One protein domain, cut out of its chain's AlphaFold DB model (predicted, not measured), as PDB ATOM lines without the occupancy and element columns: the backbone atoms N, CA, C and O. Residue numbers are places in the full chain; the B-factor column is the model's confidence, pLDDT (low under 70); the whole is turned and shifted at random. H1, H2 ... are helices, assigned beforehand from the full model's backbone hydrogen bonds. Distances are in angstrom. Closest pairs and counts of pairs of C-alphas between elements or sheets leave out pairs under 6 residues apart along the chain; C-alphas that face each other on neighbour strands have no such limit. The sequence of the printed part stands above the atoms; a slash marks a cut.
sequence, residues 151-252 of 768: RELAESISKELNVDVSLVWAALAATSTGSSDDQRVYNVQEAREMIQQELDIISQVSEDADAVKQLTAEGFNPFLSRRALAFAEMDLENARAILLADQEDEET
ATOM      1  N   ARG A 151     -29.560 -32.199 -20.159       80.31
ATOM      2  CA  ARG A 151     -30.915 -32.222 -20.735       80.31
ATOM      3  C   ARG A 151     -31.887 -33.028 -19.882       80.31
ATOM      4  O   ARG A 151     -32.967 -32.533 -19.577       80.31
ATOM      5  N   GLU A 152     -31.488 -34.215 -19.429       83.06
ATOM      6  CA  GLU A 152     -32.289 -35.029 -18.502       83.06
ATOM      7  C   GLU A 152     -32.498 -34.301 -17.164       83.06
ATOM      8  O   GLU A 152     -33.590 -34.329 -16.591       83.06
ATOM      9  N   LEU A 153     -31.473 -33.580 -16.697       83.75
ATOM     10  CA  LEU A 153     -31.550 -32.716 -15.520       83.75
ATOM     11  C   LEU A 153     -32.550 -31.560 -15.722       83.75
ATOM     12  O   LEU A 153     -33.378 -31.310 -14.843       83.75
ATOM     13  N   ALA A 154     -32.507 -30.882 -16.874       84.50
ATOM     14  CA  ALA A 154     -33.434 -29.800 -17.202       84.50
ATOM     15  C   ALA A 154     -34.885 -30.298 -17.310       84.50
ATOM     16  O   ALA A 154     -35.792 -29.695 -16.738       84.50
ATOM     17  N   GLU A 155     -35.113 -31.442 -17.961       85.62
ATOM     18  CA  GLU A 155     -36.430 -32.082 -18.013       85.62
ATOM     19  C   GLU A 155     -36.954 -32.483 -16.627       85.62
ATOM     20  O   GLU A 155     -38.153 -32.373 -16.365       85.62
ATOM     21  N   SER A 156     -36.080 -32.961 -15.737       86.81
ATOM     22  CA  SER A 156     -36.449 -33.341 -14.370       86.81
ATOM     23  C   SER A 156     -36.944 -32.137 -13.563       86.81
ATOM     24  O   SER A 156     -38.018 -32.202 -12.968       86.81
ATOM     25  N   ILE A 157     -36.210 -31.021 -13.602       85.19
ATOM     26  CA  ILE A 157     -36.553 -29.787 -12.878       85.19
ATOM     27  C   ILE A 157     -37.765 -29.087 -13.515       85.19
ATOM     28  O   ILE A 157     -38.611 -28.555 -12.799       85.19
ATOM     29  N   SER A 158     -37.907 -29.144 -14.844       87.19
ATOM     30  CA  SER A 158     -39.099 -28.671 -15.566       87.19
ATOM     31  C   SER A 158     -40.370 -29.384 -15.087       87.19
ATOM     32  O   SER A 158     -41.367 -28.728 -14.785       87.19
ATOM     33  N   LYS A 159     -40.312 -30.714 -14.927       86.69
ATOM     34  CA  LYS A 159     -41.411 -31.533 -14.379       86.69
ATOM     35  C   LYS A 159     -41.649 -31.284 -12.882       86.69
ATOM     36  O   LYS A 159     -42.789 -31.377 -12.440       86.69
ATOM     37  N   GLU A 160     -40.605 -30.976 -12.109       85.00
ATOM     38  CA  GLU A 160     -40.691 -30.669 -10.671       85.00
ATOM     39  C   GLU A 160     -41.375 -29.319 -10.399       85.00
ATOM     40  O   GLU A 160     -42.247 -29.235  -9.537       85.00
ATOM     41  N   LEU A 161     -40.995 -28.274 -11.141       82.50
ATOM     42  CA  LEU A 161     -41.479 -26.901 -10.941       82.50
ATOM     43  C   LEU A 161     -42.667 -26.529 -11.849       82.50
ATOM     44  O   LEU A 161     -43.244 -25.457 -11.684       82.50
ATOM     45  N   ASN A 162     -43.044 -27.404 -12.792       82.69
ATOM     46  CA  ASN A 162     -44.063 -27.171 -13.824       82.69
ATOM     47  C   ASN A 162     -43.772 -25.915 -14.673       82.69
ATOM     48  O   ASN A 162     -44.618 -25.032 -14.829       82.69
ATOM     49  N   VAL A 163     -42.548 -25.838 -15.206       80.12
ATOM     50  CA  VAL A 163     -42.040 -24.700 -15.991       80.12
ATOM     51  C   VAL A 163     -41.438 -25.177 -17.307       80.12
ATOM     52  O   VAL A 163     -40.975 -26.313 -17.405       80.12
ATOM     53  N   ASP A 164     -41.430 -24.308 -18.315       81.88
ATOM     54  CA  ASP A 164     -40.854 -24.598 -19.624       81.88
ATOM     55  C   ASP A 164     -39.369 -25.021 -19.552       81.88
ATOM     56  O   ASP A 164     -38.572 -24.451 -18.800       81.88
ATOM     57  N   VAL A 165     -38.997 -26.031 -20.348       84.25
ATOM     58  CA  VAL A 165     -37.651 -26.630 -20.347       84.25
ATOM     59  C   VAL A 165     -36.579 -25.619 -20.770       84.25
ATOM     60  O   VAL A 165     -35.477 -25.650 -20.217       84.25
ATOM     61  N   SER A 166     -36.889 -24.688 -21.679       77.25
ATOM     62  CA  SER A 166     -35.960 -23.643 -22.123       77.25
ATOM     63  C   SER A 166     -35.595 -22.685 -20.983       77.25
ATOM     64  O   SER A 166     -34.436 -22.279 -20.873       77.25
ATOM     65  N   LEU A 167     -36.533 -22.385 -20.072       79.94
ATOM     66  CA  LEU A 167     -36.250 -21.571 -18.880       79.94
ATOM     67  C   LEU A 167     -35.268 -22.285 -17.943       79.94
ATOM     68  O   LEU A 167     -34.291 -21.700 -17.476       79.94
ATOM     69  N   VAL A 168     -35.514 -23.573 -17.695       83.94
ATOM     70  CA  VAL A 168     -34.661 -24.397 -16.834       83.94
ATOM     71  C   VAL A 168     -33.260 -24.536 -17.429       83.94
ATOM     72  O   VAL A 168     -32.269 -24.431 -16.707       83.94
ATOM     73  N   TRP A 169     -33.165 -24.716 -18.748       82.19
ATOM     74  CA  TRP A 169     -31.895 -24.759 -19.468       82.19
ATOM     75  C   TRP A 169     -31.120 -23.438 -19.355       82.19
ATOM     76  O   TRP A 169     -29.924 -23.456 -19.060       82.19
ATOM     77  N   ALA A 170     -31.793 -22.294 -19.514       81.38
ATOM     78  CA  ALA A 170     -31.186 -20.974 -19.346       81.38
ATOM     79  C   ALA A 170     -30.671 -20.749 -17.910       81.38
ATOM     80  O   ALA A 170     -29.533 -20.311 -17.730       81.38
ATOM     81  N   ALA A 171     -31.456 -21.117 -16.891       83.19
ATOM     82  CA  ALA A 171     -31.053 -21.020 -15.488       83.19
ATOM     83  C   ALA A 171     -29.847 -21.923 -15.166       83.19
ATOM     84  O   ALA A 171     -28.884 -21.468 -14.548       83.19
ATOM     85  N   LEU A 172     -29.847 -23.176 -15.639       84.38
ATOM     86  CA  LEU A 172     -28.706 -24.089 -15.507       84.38
ATOM     87  C   LEU A 172     -27.455 -23.541 -16.209       84.38
ATOM     88  O   LEU A 172     -26.362 -23.591 -15.647       84.38
ATOM     89  N   ALA A 173     -27.590 -22.984 -17.415       82.06
ATOM     90  CA  ALA A 173     -26.475 -22.366 -18.125       82.06
ATOM     91  C   ALA A 173     -25.912 -21.152 -17.360       82.06
ATOM     92  O   ALA A 173     -24.689 -21.010 -17.269       82.06
ATOM     93  N   ALA A 174     -26.778 -20.325 -16.764       81.75
ATOM     94  CA  ALA A 174     -26.398 -19.149 -15.981       81.75
ATOM     95  C   ALA A 174     -25.695 -19.487 -14.652       81.75
ATOM     96  O   ALA A 174     -24.803 -18.748 -14.242       81.75
ATOM     97  N   THR A 175     -26.046 -20.604 -14.000       82.69
ATOM     98  CA  THR A 175     -25.378 -21.090 -12.772       82.69
ATOM     99  C   THR A 175     -24.271 -22.117 -13.042       82.69
ATOM    100  O   THR A 175     -23.738 -22.732 -12.113       82.69
ATOM    101  N   SER A 176     -23.901 -22.324 -14.311       82.50
ATOM    102  CA  SER A 176     -22.800 -23.213 -14.684       82.50
ATOM    103  C   SER A 176     -21.434 -22.554 -14.470       82.50
ATOM    104  O   SER A 176     -21.228 -21.379 -14.773       82.50
ATOM    105  N   THR A 177     -20.467 -23.325 -13.972       71.81
ATOM    106  CA  THR A 177     -19.073 -22.887 -13.815       71.81
ATOM    107  C   THR A 177     -18.149 -23.747 -14.674       71.81
ATOM    108  O   THR A 177     -18.172 -24.973 -14.591       71.81
ATOM    109  N   GLY A 178     -17.353 -23.113 -15.538       64.50
ATOM    110  CA  GLY A 178     -16.451 -23.792 -16.476       64.50
ATOM    111  C   GLY A 178     -16.140 -22.933 -17.705       64.50
ATOM    112  O   GLY A 178     -16.904 -22.034 -18.041       64.50
ATOM    113  N   SER A 179     -15.009 -23.192 -18.372       51.34
ATOM    114  CA  SER A 179     -14.567 -22.431 -19.561       51.34
ATOM    115  C   SER A 179     -14.822 -23.150 -20.896       51.34
ATOM    116  O   SER A 179     -14.561 -22.575 -21.952       51.34
ATOM    117  N   SER A 180     -15.287 -24.399 -20.860       58.09
ATOM    118  CA  SER A 180     -15.606 -25.233 -22.022       58.09
ATOM    119  C   SER A 180     -16.795 -26.137 -21.706       58.09
ATOM    120  O   SER A 180     -16.986 -26.518 -20.550       58.09
ATOM    121  N   ASP A 181     -17.580 -26.494 -22.724       56.47
ATOM    122  CA  ASP A 181     -18.844 -27.224 -22.540       56.47
ATOM    123  C   ASP A 181     -18.655 -28.593 -21.861       56.47
ATOM    124  O   ASP A 181     -19.411 -28.925 -20.951       56.47
ATOM    125  N   ASP A 182     -17.567 -29.307 -22.175       56.69
ATOM    126  CA  ASP A 182     -17.199 -30.594 -21.553       56.69
ATOM    127  C   ASP A 182     -16.764 -30.496 -20.071       56.69
ATOM    128  O   ASP A 182     -16.488 -31.515 -19.434       56.69
ATOM    129  N   GLN A 183     -16.635 -29.286 -19.511       59.56
ATOM    130  CA  GLN A 183     -16.204 -29.049 -18.124       59.56
ATOM    131  C   GLN A 183     -17.173 -28.172 -17.316       59.56
ATOM    132  O   GLN A 183     -16.829 -27.756 -16.208       59.56
ATOM    133  N   ARG A 184     -18.376 -27.884 -17.831       71.19
ATOM    134  CA  ARG A 184     -19.386 -27.120 -17.084       71.19
ATOM    135  C   ARG A 184     -19.911 -27.927 -15.896       71.19
ATOM    136  O   ARG A 184     -20.546 -28.965 -16.067       71.19
ATOM    137  N   VAL A 185     -19.691 -27.416 -14.688       76.94
ATOM    138  CA  VAL A 185     -20.337 -27.903 -13.464       76.94
ATOM    139  C   VAL A 185     -21.579 -27.054 -13.211       76.94
ATOM    140  O   VAL A 185     -21.470 -25.853 -12.966       76.94
ATOM    141  N   TYR A 186     -22.754 -27.677 -13.292       80.56
ATOM    142  CA  TYR A 186     -24.055 -27.022 -13.135       80.56
ATOM    143  C   TYR A 186     -24.469 -26.949 -11.661       80.56
ATOM    144  O   TYR A 186     -24.606 -27.987 -11.009       80.56
ATOM    145  N   ASN A 187     -24.716 -25.745 -11.129       84.75
ATOM    146  CA  ASN A 187     -25.261 -25.608  -9.780       84.75
ATOM    147  C   ASN A 187     -26.794 -25.708  -9.792       84.75
ATOM    148  O   ASN A 187     -27.514 -24.727  -9.989       84.75
ATOM    149  N   VAL A 188     -27.279 -26.929  -9.565       83.69
ATOM    150  CA  VAL A 188     -28.706 -27.286  -9.590       83.69
ATOM    151  C   VAL A 188     -29.522 -26.539  -8.528       83.69
ATOM    152  O   VAL A 188     -30.679 -26.201  -8.763       83.69
ATOM    153  N   GLN A 189     -28.932 -26.278  -7.358       84.19
ATOM    154  CA  GLN A 189     -29.626 -25.610  -6.255       84.19
ATOM    155  C   GLN A 189     -29.832 -24.122  -6.559       84.19
ATOM    156  O   GLN A 189     -30.947 -23.620  -6.441       84.19
ATOM    157  N   GLU A 190     -28.787 -23.441  -7.033       84.06
ATOM    158  CA  GLU A 190     -28.883 -22.038  -7.459       84.06
ATOM    159  C   GLU A 190     -29.807 -21.869  -8.674       84.06
ATOM    160  O   GLU A 190     -30.541 -20.888  -8.741       84.06
ATOM    161  N   ALA A 191     -29.838 -22.838  -9.602       84.25
ATOM    162  CA  ALA A 191     -30.769 -22.809 -10.731       84.25
ATOM    163  C   ALA A 191     -32.232 -22.892 -10.261       84.25
ATOM    164  O   ALA A 191     -33.057 -22.095 -10.704       84.25
ATOM    165  N   ARG A 192     -32.555 -23.787  -9.311       87.25
ATOM    166  CA  ARG A 192     -33.893 -23.845  -8.690       87.25
ATOM    167  C   ARG A 192     -34.254 -22.540  -7.979       87.25
ATOM    168  O   ARG A 192     -35.365 -22.051  -8.147       87.25
ATOM    169  N   GLU A 193     -33.331 -21.960  -7.214       87.06
ATOM    170  CA  GLU A 193     -33.562 -20.690  -6.513       87.06
ATOM    171  C   GLU A 193     -33.756 -19.510  -7.479       87.06
ATOM    172  O   GLU A 193     -34.559 -18.622  -7.196       87.06
ATOM    173  N   MET A 194     -33.073 -19.514  -8.628       83.56
ATOM    174  CA  MET A 194     -33.257 -18.535  -9.703       83.56
ATOM    175  C   MET A 194     -34.636 -18.674 -10.361       83.56
ATOM    176  O   MET A 194     -35.373 -17.693 -10.413       83.56
ATOM    177  N   ILE A 195     -35.017 -19.891 -10.771       86.56
ATOM    178  CA  ILE A 195     -36.336 -20.175 -11.363       86.56
ATOM    179  C   ILE A 195     -37.453 -19.801 -10.384       86.56
ATOM    180  O   ILE A 195     -38.404 -19.133 -10.776       86.56
ATOM    181  N   GLN A 196     -37.332 -20.163  -9.104       86.31
ATOM    182  CA  GLN A 196     -38.337 -19.821  -8.096       86.31
ATOM    183  C   GLN A 196     -38.495 -18.302  -7.942       86.31
ATOM    184  O   GLN A 196     -39.615 -17.809  -7.882       86.31
ATOM    185  N   GLN A 197     -37.393 -17.545  -7.947       85.75
ATOM    186  CA  GLN A 197     -37.444 -16.082  -7.877       85.75
ATOM    187  C   GLN A 197     -38.082 -15.451  -9.125       85.75
ATOM    188  O   GLN A 197     -38.718 -14.405  -9.007       85.75
ATOM    189  N   GLU A 198     -37.949 -16.063 -10.305       82.56
ATOM    190  CA  GLU A 198     -38.684 -15.640 -11.505       82.56
ATOM    191  C   GLU A 198     -40.168 -16.012 -11.434       82.56
ATOM    192  O   GLU A 198     -41.010 -15.172 -11.736       82.56
ATOM    193  N   LEU A 199     -40.515 -17.218 -10.969       85.44
ATOM    194  CA  LEU A 199     -41.905 -17.625 -10.739       85.44
ATOM    195  C   LEU A 199     -42.617 -16.697  -9.749       85.44
ATOM    196  O   LEU A 199     -43.749 -16.291 -10.002       85.44
ATOM    197  N   ASP A 200     -41.944 -16.304  -8.667       85.12
ATOM    198  CA  ASP A 200     -42.476 -15.366  -7.680       85.12
ATOM    199  C   ASP A 200     -42.744 -13.979  -8.304       85.12
ATOM    200  O   ASP A 200     -43.738 -13.336  -7.965       85.12
ATOM    201  N   ILE A 201     -41.920 -13.530  -9.263       83.06
ATOM    202  CA  ILE A 201     -42.131 -12.287 -10.031       83.06
ATOM    203  C   ILE A 201     -43.300 -12.442 -11.019       83.06
ATOM    204  O   ILE A 201     -44.209 -11.613 -11.035       83.06
ATOM    205  N   ILE A 202     -43.333 -13.533 -11.790       84.62
ATOM    206  CA  ILE A 202     -44.407 -13.864 -12.746       84.62
ATOM    207  C   ILE A 202     -45.763 -13.992 -12.031       84.62
ATOM    208  O   ILE A 202     -46.798 -13.603 -12.577       84.62
ATOM    209  N   SER A 203     -45.769 -14.486 -10.788       83.56
ATOM    210  CA  SER A 203     -46.976 -14.640  -9.967       83.56
ATOM    211  C   SER A 203     -47.696 -13.318  -9.671       83.56
ATOM    212  O   SER A 203     -48.910 -13.330  -9.472       83.56
ATOM    213  N   GLN A 204     -46.984 -12.185  -9.705       84.81
ATOM    214  CA  GLN A 204     -47.550 -10.852  -9.460       84.81
ATOM    215  C   GLN A 204     -48.423 -10.360 -10.624       84.81
ATOM    216  O   GLN A 204     -49.318  -9.541 -10.415       84.81
ATOM    217  N   VAL A 205     -48.200 -10.876 -11.837       84.19
ATOM    218  CA  VAL A 205     -49.050 -10.627 -13.006       84.19
ATOM    219  C   VAL A 205     -50.117 -11.717 -13.064       84.19
ATOM    220  O   VAL A 205     -49.789 -12.899 -13.183       84.19
ATOM    221  N   SER A 206     -51.397 -11.350 -12.987       81.19
ATOM    222  CA  SER A 206     -52.503 -12.308 -13.100       81.19
ATOM    223  C   SER A 206     -52.674 -12.818 -14.536       81.19
ATOM    224  O   SER A 206     -52.494 -12.075 -15.498       81.19
ATOM    225  N   GLU A 207     -53.072 -14.087 -14.692       74.56
ATOM    226  CA  GLU A 207     -53.440 -14.665 -16.001       74.56
ATOM    227  C   GLU A 207     -54.625 -13.937 -16.644       74.56
ATOM    228  O   GLU A 207     -54.705 -13.818 -17.864       74.56
ATOM    229  N   ASP A 208     -55.509 -13.388 -15.812       78.88
ATOM    230  CA  ASP A 208     -56.699 -12.668 -16.242       78.88
ATOM    231  C   ASP A 208     -56.471 -11.225 -16.703       78.88
ATOM    232  O   ASP A 208     -57.428 -10.601 -17.168       78.88
ATOM    233  N   ALA A 209     -55.256 -10.679 -16.586       86.19
ATOM    234  CA  ALA A 209     -54.968  -9.304 -16.981       86.19
ATOM    235  C   ALA A 209     -55.227  -9.075 -18.482       86.19
ATOM    236  O   ALA A 209     -54.799  -9.868 -19.322       86.19
ATOM    237  N   ASP A 210     -55.858  -7.950 -18.834       85.62
ATOM    238  CA  ASP A 210     -56.221  -7.626 -20.225       85.62
ATOM    239  C   ASP A 210     -55.013  -7.662 -21.179       85.62
ATOM    240  O   ASP A 210     -55.126  -8.119 -22.313       85.62
ATOM    241  N   ALA A 211     -53.835  -7.255 -20.697       84.62
ATOM    242  CA  ALA A 211     -52.581  -7.319 -21.444       84.62
ATOM    243  C   ALA A 211     -52.114  -8.763 -21.724       84.62
ATOM    244  O   ALA A 211     -51.650  -9.061 -22.823       84.62
ATOM    245  N   VAL A 212     -52.286  -9.686 -20.767       85.69
ATOM    246  CA  VAL A 212     -51.996 -11.119 -20.963       85.69
ATOM    247  C   VAL A 212     -52.996 -11.720 -21.952       85.69
ATOM    248  O   VAL A 212     -52.599 -12.447 -22.860       85.69
ATOM    249  N   LYS A 213     -54.284 -11.371 -21.834       86.81
ATOM    250  CA  LYS A 213     -55.345 -11.788 -22.769       86.81
ATOM    251  C   LYS A 213     -55.111 -11.290 -24.198       86.81
ATOM    252  O   LYS A 213     -55.362 -12.030 -25.141       86.81
ATOM    253  N   GLN A 214     -54.581 -10.079 -24.375       86.94
ATOM    254  CA  GLN A 214     -54.191  -9.563 -25.692       86.94
ATOM    255  C   GLN A 214     -53.006 -10.338 -26.284       86.94
ATOM    256  O   GLN A 214     -53.125 -10.848 -27.394       86.94
ATOM    257  N   LEU A 215     -51.903 -10.514 -25.546       86.00
ATOM    258  CA  LEU A 215     -50.731 -11.256 -26.039       86.00
ATOM    259  C   LEU A 215     -51.053 -12.736 -26.324       86.00
ATOM    260  O   LEU A 215     -50.633 -13.295 -27.335       86.00
ATOM    261  N   THR A 216     -51.867 -13.375 -25.484       86.44
ATOM    262  CA  THR A 216     -52.314 -14.759 -25.724       86.44
ATOM    263  C   THR A 216     -53.258 -14.884 -26.919       86.44
ATOM    264  O   THR A 216     -53.142 -15.845 -27.678       86.44
ATOM    265  N   ALA A 217     -54.126 -13.896 -27.167       85.50
ATOM    266  CA  ALA A 217     -54.928 -13.832 -28.391       85.50
ATOM    267  C   ALA A 217     -54.077 -13.598 -29.657       85.50
ATOM    268  O   ALA A 217     -54.463 -14.031 -30.742       85.50
ATOM    269  N   GLU A 218     -52.905 -12.968 -29.525       83.94
ATOM    270  CA  GLU A 218     -51.904 -12.842 -30.595       83.94
ATOM    271  C   GLU A 218     -51.064 -14.116 -30.813       83.94
ATOM    272  O   GLU A 218     -50.295 -14.181 -31.770       83.94
ATOM    273  N   GLY A 219     -51.251 -15.152 -29.986       83.38
ATOM    274  CA  GLY A 219     -50.628 -16.470 -30.136       83.38
ATOM    275  C   GLY A 219     -49.445 -16.746 -29.201       83.38
ATOM    276  O   GLY A 219     -48.838 -17.812 -29.304       83.38
ATOM    277  N   PHE A 220     -49.115 -15.835 -28.282       83.62
ATOM    278  CA  PHE A 220     -48.050 -16.053 -27.299       83.62
ATOM    279  C   PHE A 220     -48.508 -16.957 -26.139       83.62
ATOM    280  O   PHE A 220     -49.679 -16.991 -25.762       83.62
ATOM    281  N   ASN A 221     -47.577 -17.698 -25.527       83.56
ATOM    282  CA  ASN A 221     -47.886 -18.562 -24.382       83.56
ATOM    283  C   ASN A 221     -48.302 -17.710 -23.153       83.56
ATOM    284  O   ASN A 221     -47.631 -16.707 -22.880       83.56
ATOM    285  N   PRO A 222     -49.343 -18.082 -22.375       83.31
ATOM    286  CA  PRO A 222     -49.749 -17.348 -21.170       83.31
ATOM    287  C   PRO A 222     -48.617 -17.125 -20.158       83.31
ATOM    288  O   PRO A 222     -48.482 -16.030 -19.614       83.31
ATOM    289  N   PHE A 223     -47.759 -18.127 -19.947       83.25
ATOM    290  CA  PHE A 223     -46.625 -18.045 -19.025       83.25
ATOM    291  C   PHE A 223     -45.574 -17.032 -19.501       83.25
ATOM    292  O   PHE A 223     -45.176 -16.143 -18.747       83.25
ATOM    293  N   LEU A 224     -45.177 -17.113 -20.776       82.75
ATOM    294  CA  LEU A 224     -44.222 -16.177 -21.375       82.75
ATOM    295  C   LEU A 224     -44.791 -14.754 -21.437       82.75
ATOM    296  O   LEU A 224     -44.068 -13.801 -21.162       82.75
ATOM    297  N   SER A 225     -46.091 -14.604 -21.702       87.69
ATOM    298  CA  SER A 225     -46.779 -13.306 -21.710       87.69
ATOM    299  C   SER A 225     -46.732 -12.631 -20.338       87.69
ATOM    300  O   SER A 225     -46.390 -11.453 -20.237       87.69
ATOM    301  N   ARG A 226     -46.997 -13.386 -19.261       88.19
ATOM    302  CA  ARG A 226     -46.862 -12.899 -17.877       88.19
ATOM    303  C   ARG A 226     -45.414 -12.559 -17.530       88.19
ATOM    304  O   ARG A 226     -45.181 -11.525 -16.910       88.19
ATOM    305  N   ARG A 227     -44.445 -13.373 -17.967       86.56
ATOM    306  CA  ARG A 227     -43.003 -13.107 -17.811       86.56
ATOM    307  C   ARG A 227     -42.592 -11.800 -18.486       86.56
ATOM    308  O   ARG A 227     -42.016 -10.938 -17.830       86.56
ATOM    309  N   ALA A 228     -42.927 -11.625 -19.761       86.44
ATOM    310  CA  ALA A 228     -42.594 -10.426 -20.522       86.44
ATOM    311  C   ALA A 228     -43.240  -9.166 -19.922       86.44
ATOM    312  O   ALA A 228     -42.562  -8.155 -19.771       86.44
ATOM    313  N   LEU A 229     -44.505  -9.236 -19.489       86.38
ATOM    314  CA  LEU A 229     -45.182  -8.125 -18.804       86.38
ATOM    315  C   LEU A 229     -44.589  -7.813 -17.422       86.38
ATOM    316  O   LEU A 229     -44.516  -6.642 -17.055       86.38
ATOM    317  N   ALA A 230     -44.127  -8.819 -16.675       84.00
ATOM    318  CA  ALA A 230     -43.448  -8.607 -15.399       84.00
ATOM    319  C   ALA A 230     -42.075  -7.928 -15.577       84.00
ATOM    320  O   ALA A 230     -41.708  -7.075 -14.770       84.00
ATOM    321  N   PHE A 231     -41.342  -8.248 -16.650       83.19
ATOM    322  CA  PHE A 231     -40.102  -7.548 -17.016       83.19
ATOM    323  C   PHE A 231     -40.341  -6.147 -17.602       83.19
ATOM    324  O   PHE A 231     -39.520  -5.258 -17.390       83.19
ATOM    325  N   ALA A 232     -41.448  -5.939 -18.319       83.69
ATOM    326  CA  ALA A 232     -41.791  -4.679 -18.982       83.69
ATOM    327  C   ALA A 232     -42.629  -3.714 -18.116       83.69
ATOM    328  O   ALA A 232     -43.229  -2.788 -18.654       83.69
ATOM    329  N   GLU A 233     -42.722  -3.927 -16.798       81.25
ATOM    330  CA  GLU A 233     -43.523  -3.099 -15.871       81.25
ATOM    331  C   GLU A 233     -44.992  -2.895 -16.331       81.25
ATOM    332  O   GLU A 233     -45.568  -1.820 -16.178       81.25
ATOM    333  N   MET A 234     -45.614  -3.954 -16.874       76.00
ATOM    334  CA  MET A 234     -46.968  -3.980 -17.465       76.00
ATOM    335  C   MET A 234     -47.148  -3.203 -18.790       76.00
ATOM    336  O   MET A 234     -48.282  -2.997 -19.226       76.00
ATOM    337  N   ASP A 235     -46.067  -2.820 -19.474       85.25
ATOM    338  CA  ASP A 235     -46.123  -2.254 -20.827       85.25
ATOM    339  C   ASP A 235     -46.292  -3.348 -21.901       85.25
ATOM    340  O   ASP A 235     -45.423  -4.201 -22.103       85.25
ATOM    341  N   LEU A 236     -47.422  -3.301 -22.616       84.94
ATOM    342  CA  LEU A 236     -47.779  -4.247 -23.675       84.94
ATOM    343  C   LEU A 236     -46.840  -4.167 -24.891       84.94
ATOM    344  O   LEU A 236     -46.502  -5.205 -25.458       84.94
ATOM    345  N   GLU A 237     -46.424  -2.969 -25.316       82.81
ATOM    346  CA  GLU A 237     -45.609  -2.805 -26.530       82.81
ATOM    347  C   GLU A 237     -44.199  -3.358 -26.306       82.81
ATOM    348  O   GLU A 237     -43.670  -4.094 -27.142       82.81
ATOM    349  N   ASN A 238     -43.627  -3.082 -25.131       81.06
ATOM    350  CA  ASN A 238     -42.332  -3.621 -24.727       81.06
ATOM    351  C   ASN A 238     -42.392  -5.135 -24.453       81.06
ATOM    352  O   ASN A 238     -41.511  -5.864 -24.910       81.06
ATOM    353  N   ALA A 239     -43.444  -5.642 -23.798       85.94
ATOM    354  CA  ALA A 239     -43.632  -7.085 -23.612       85.94
ATOM    355  C   ALA A 239     -43.757  -7.832 -24.953       85.94
ATOM    356  O   ALA A 239     -43.134  -8.877 -25.142       85.94
ATOM    357  N   ARG A 240     -44.499  -7.273 -25.918       87.56
ATOM    358  CA  ARG A 240     -44.620  -7.816 -27.278       87.56
ATOM    359  C   ARG A 240     -43.280  -7.837 -28.014       87.56
ATOM    360  O   ARG A 240     -42.975  -8.824 -28.674       87.56
ATOM    361  N   ALA A 241     -42.481  -6.775 -27.901       84.81
ATOM    362  CA  ALA A 241     -41.159  -6.711 -28.522       84.81
ATOM    363  C   ALA A 241     -40.200  -7.781 -27.968       84.81
ATOM    364  O   ALA A 241     -39.474  -8.399 -28.742       84.81
ATOM    365  N   ILE A 242     -40.241  -8.043 -26.655       84.75
ATOM    366  CA  ILE A 242     -39.467  -9.122 -26.015       84.75
ATOM    367  C   ILE A 242     -39.905 -10.492 -26.548       84.75
ATOM    368  O   ILE A 242     -39.064 -11.290 -26.938       84.75
ATOM    369  N   LEU A 243     -41.214 -10.755 -26.622       84.69
ATOM    370  CA  LEU A 243     -41.738 -12.045 -27.087       84.69
ATOM    371  C   LEU A 243     -41.459 -12.318 -28.571       84.69
ATOM    372  O   LEU A 243     -41.252 -13.468 -28.949       84.69
ATOM    373  N   LEU A 244     -41.443 -11.276 -29.408       84.56
ATOM    374  CA  LEU A 244     -41.036 -11.388 -30.810       84.56
ATOM    375  C   LEU A 244     -39.532 -11.664 -30.941       84.56
ATOM    376  O   LEU A 244     -39.150 -12.497 -31.754       84.56
ATOM    377  N   ALA A 245     -38.689 -11.032 -30.118       79.94
ATOM    378  CA  ALA A 245     -37.254 -11.314 -30.097       79.94
ATOM    379  C   ALA A 245     -36.952 -12.750 -29.623       79.94
ATOM    380  O   ALA A 245     -36.183 -13.447 -30.277       79.94
ATOM    381  N   ASP A 246     -37.619 -13.224 -28.560       77.81
ATOM    382  CA  ASP A 246     -37.521 -14.619 -28.097       77.81
ATOM    383  C   ASP A 246     -37.929 -15.606 -29.219       77.81
ATOM    384  O   ASP A 246     -37.277 -16.632 -29.411       77.81
ATOM    385  N   GLN A 247     -38.973 -15.293 -30.004       77.88
ATOM    386  CA  GLN A 247     -39.379 -16.101 -31.165       77.88
ATOM    387  C   GLN A 247     -38.358 -16.067 -32.310       77.88
ATOM    388  O   GLN A 247     -38.067 -17.112 -32.884       77.88
ATOM    389  N   GLU A 248     -37.789 -14.906 -32.642       75.19
ATOM    390  CA  GLU A 248     -36.737 -14.788 -33.663       75.19
ATOM    391  C   GLU A 248     -35.452 -15.545 -33.252       75.19
ATOM    392  O   GLU A 248     -34.818 -16.194 -34.088       75.19
ATOM    393  N   ASP A 249     -35.099 -15.554 -31.962       70.00
ATOM    394  CA  ASP A 249     -33.970 -16.324 -31.422       70.00
ATOM    395  C   ASP A 249     -34.240 -17.849 -31.402       70.00
ATOM    396  O   ASP A 249     -33.324 -18.651 -31.637       70.00
ATOM    397  N   GLU A 250     -35.489 -18.288 -31.193       64.19
ATOM    398  CA  GLU A 250     -35.875 -19.699 -31.360       64.19
ATOM    399  C   GLU A 250     -35.966 -20.118 -32.841       64.19
ATOM    400  O   GLU A 250     -35.503 -21.207 -33.183       64.19
ATOM    401  N   GLU A 251     -36.471 -19.274 -33.749       60.12
ATOM    402  CA  GLU A 251     -36.511 -19.537 -35.202       60.12
ATOM    403  C   GLU A 251     -35.114 -19.535 -35.851       60.12
ATOM    404  O   GLU A 251     -34.887 -20.219 -36.854       60.12
ATOM    405  N   THR A 252     -34.149 -18.801 -35.287       52.47
ATOM    406  CA  THR A 252     -32.752 -18.822 -35.756       52.47
ATOM    407  C   THR A 252     -31.947 -19.993 -35.188       52.47
ATOM    408  O   THR A 252     -31.076 -20.513 -35.891       52.47
TER     409      THR A 252
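What this domain is: This is residues 151 to 252 of the 768 residues of an uncharacterized protein of Fistulifera solaris (UniProt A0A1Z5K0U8). Two small groups of helices sit at the two ends of an elongated model, H1 with H2 at one end and H4, H5 and H6 at the other, and H3 bridges them, packing on H2 and reaching H5 with its last residues, 201 and 202. H5 packs between H3, H4 and the first part of H6, while the rest of H6 runs on past these contacts, and a loop of residues 175 to 187 lies beyond the H1 and H2 end. The printed part has 102 residues with six named helices, H1 to H6 in order along the chain, and no named strand; the class is all helix, and the helices that touch are mostly crossed. It is only just compact, close to loose, with a radius of gyration of the C-alphas of 14.8 A, and spans 44 by 29 by 21 A.

Where its parts are: The longest helix, H6, is residues 236 to 252, 24.2 A from first to last C-alpha, and ends at C-alpha 252 at (-32.752, -18.822, -35.756). H3 is residues 188 to 202, 20.9 A long, from C-alpha 188 at (-28.706, -27.286, -9.590). H5 is residues 222 to 231, H4 residues 210 to 217 and H2 residues 165 to 174. H1, residues 151 to 161, is 15.4 A long and begins at C-alpha 151 at (-30.915, -32.222, -20.735).

How they stand to each other: H6 touches the hub, H5, with residues 236 to 243 alone, at a steep tilt of 62 degrees, opposite ways; the closest C-alphas, of Ala 228 and Ala 239, are 4.7 A apart. H5 touches H4 at a steep tilt of 46 degrees, the C-alphas of Val 212 and Ser 225 being closest at 5.7 A. H4 and H6 only just touch, with 3 pairs of C-alphas within 8 A, the closest those of Ala 211 and Leu 236 at 6.1 A. H3 touches H5 with residues 201 to 202 alone, about perpendicular at 86 degrees, the C-alphas of Ile 202 and Arg 227 being closest at 5.3 A. H2 touches H3 at a steep tilt of 59 degrees, closest at the C-alphas of Ala 171 and Ala 191, 5.1 A. H1 touches H2 at a steep tilt of 69 degrees, only just short of about perpendicular; their closest C-alphas, of Ser 158 and Val 165, are 5.4 A apart. H1 and H6 are apart, among others. In each of the six helices every O i to N i+4 pair is within hydrogen-bond range.

The domain as a whole: The two C-alphas farthest apart, of Gln 183 and Asp 210, are 45.4 A apart. The printed part has no cut. The link from H2 to H3 is long, 13 residues, and within it residues 176 to 177 pair antiparallel with residues 185 to 186. Mean pLDDT of the printed part is 81.0; it is under 70 at residues 178 to 183 and 250 to 252.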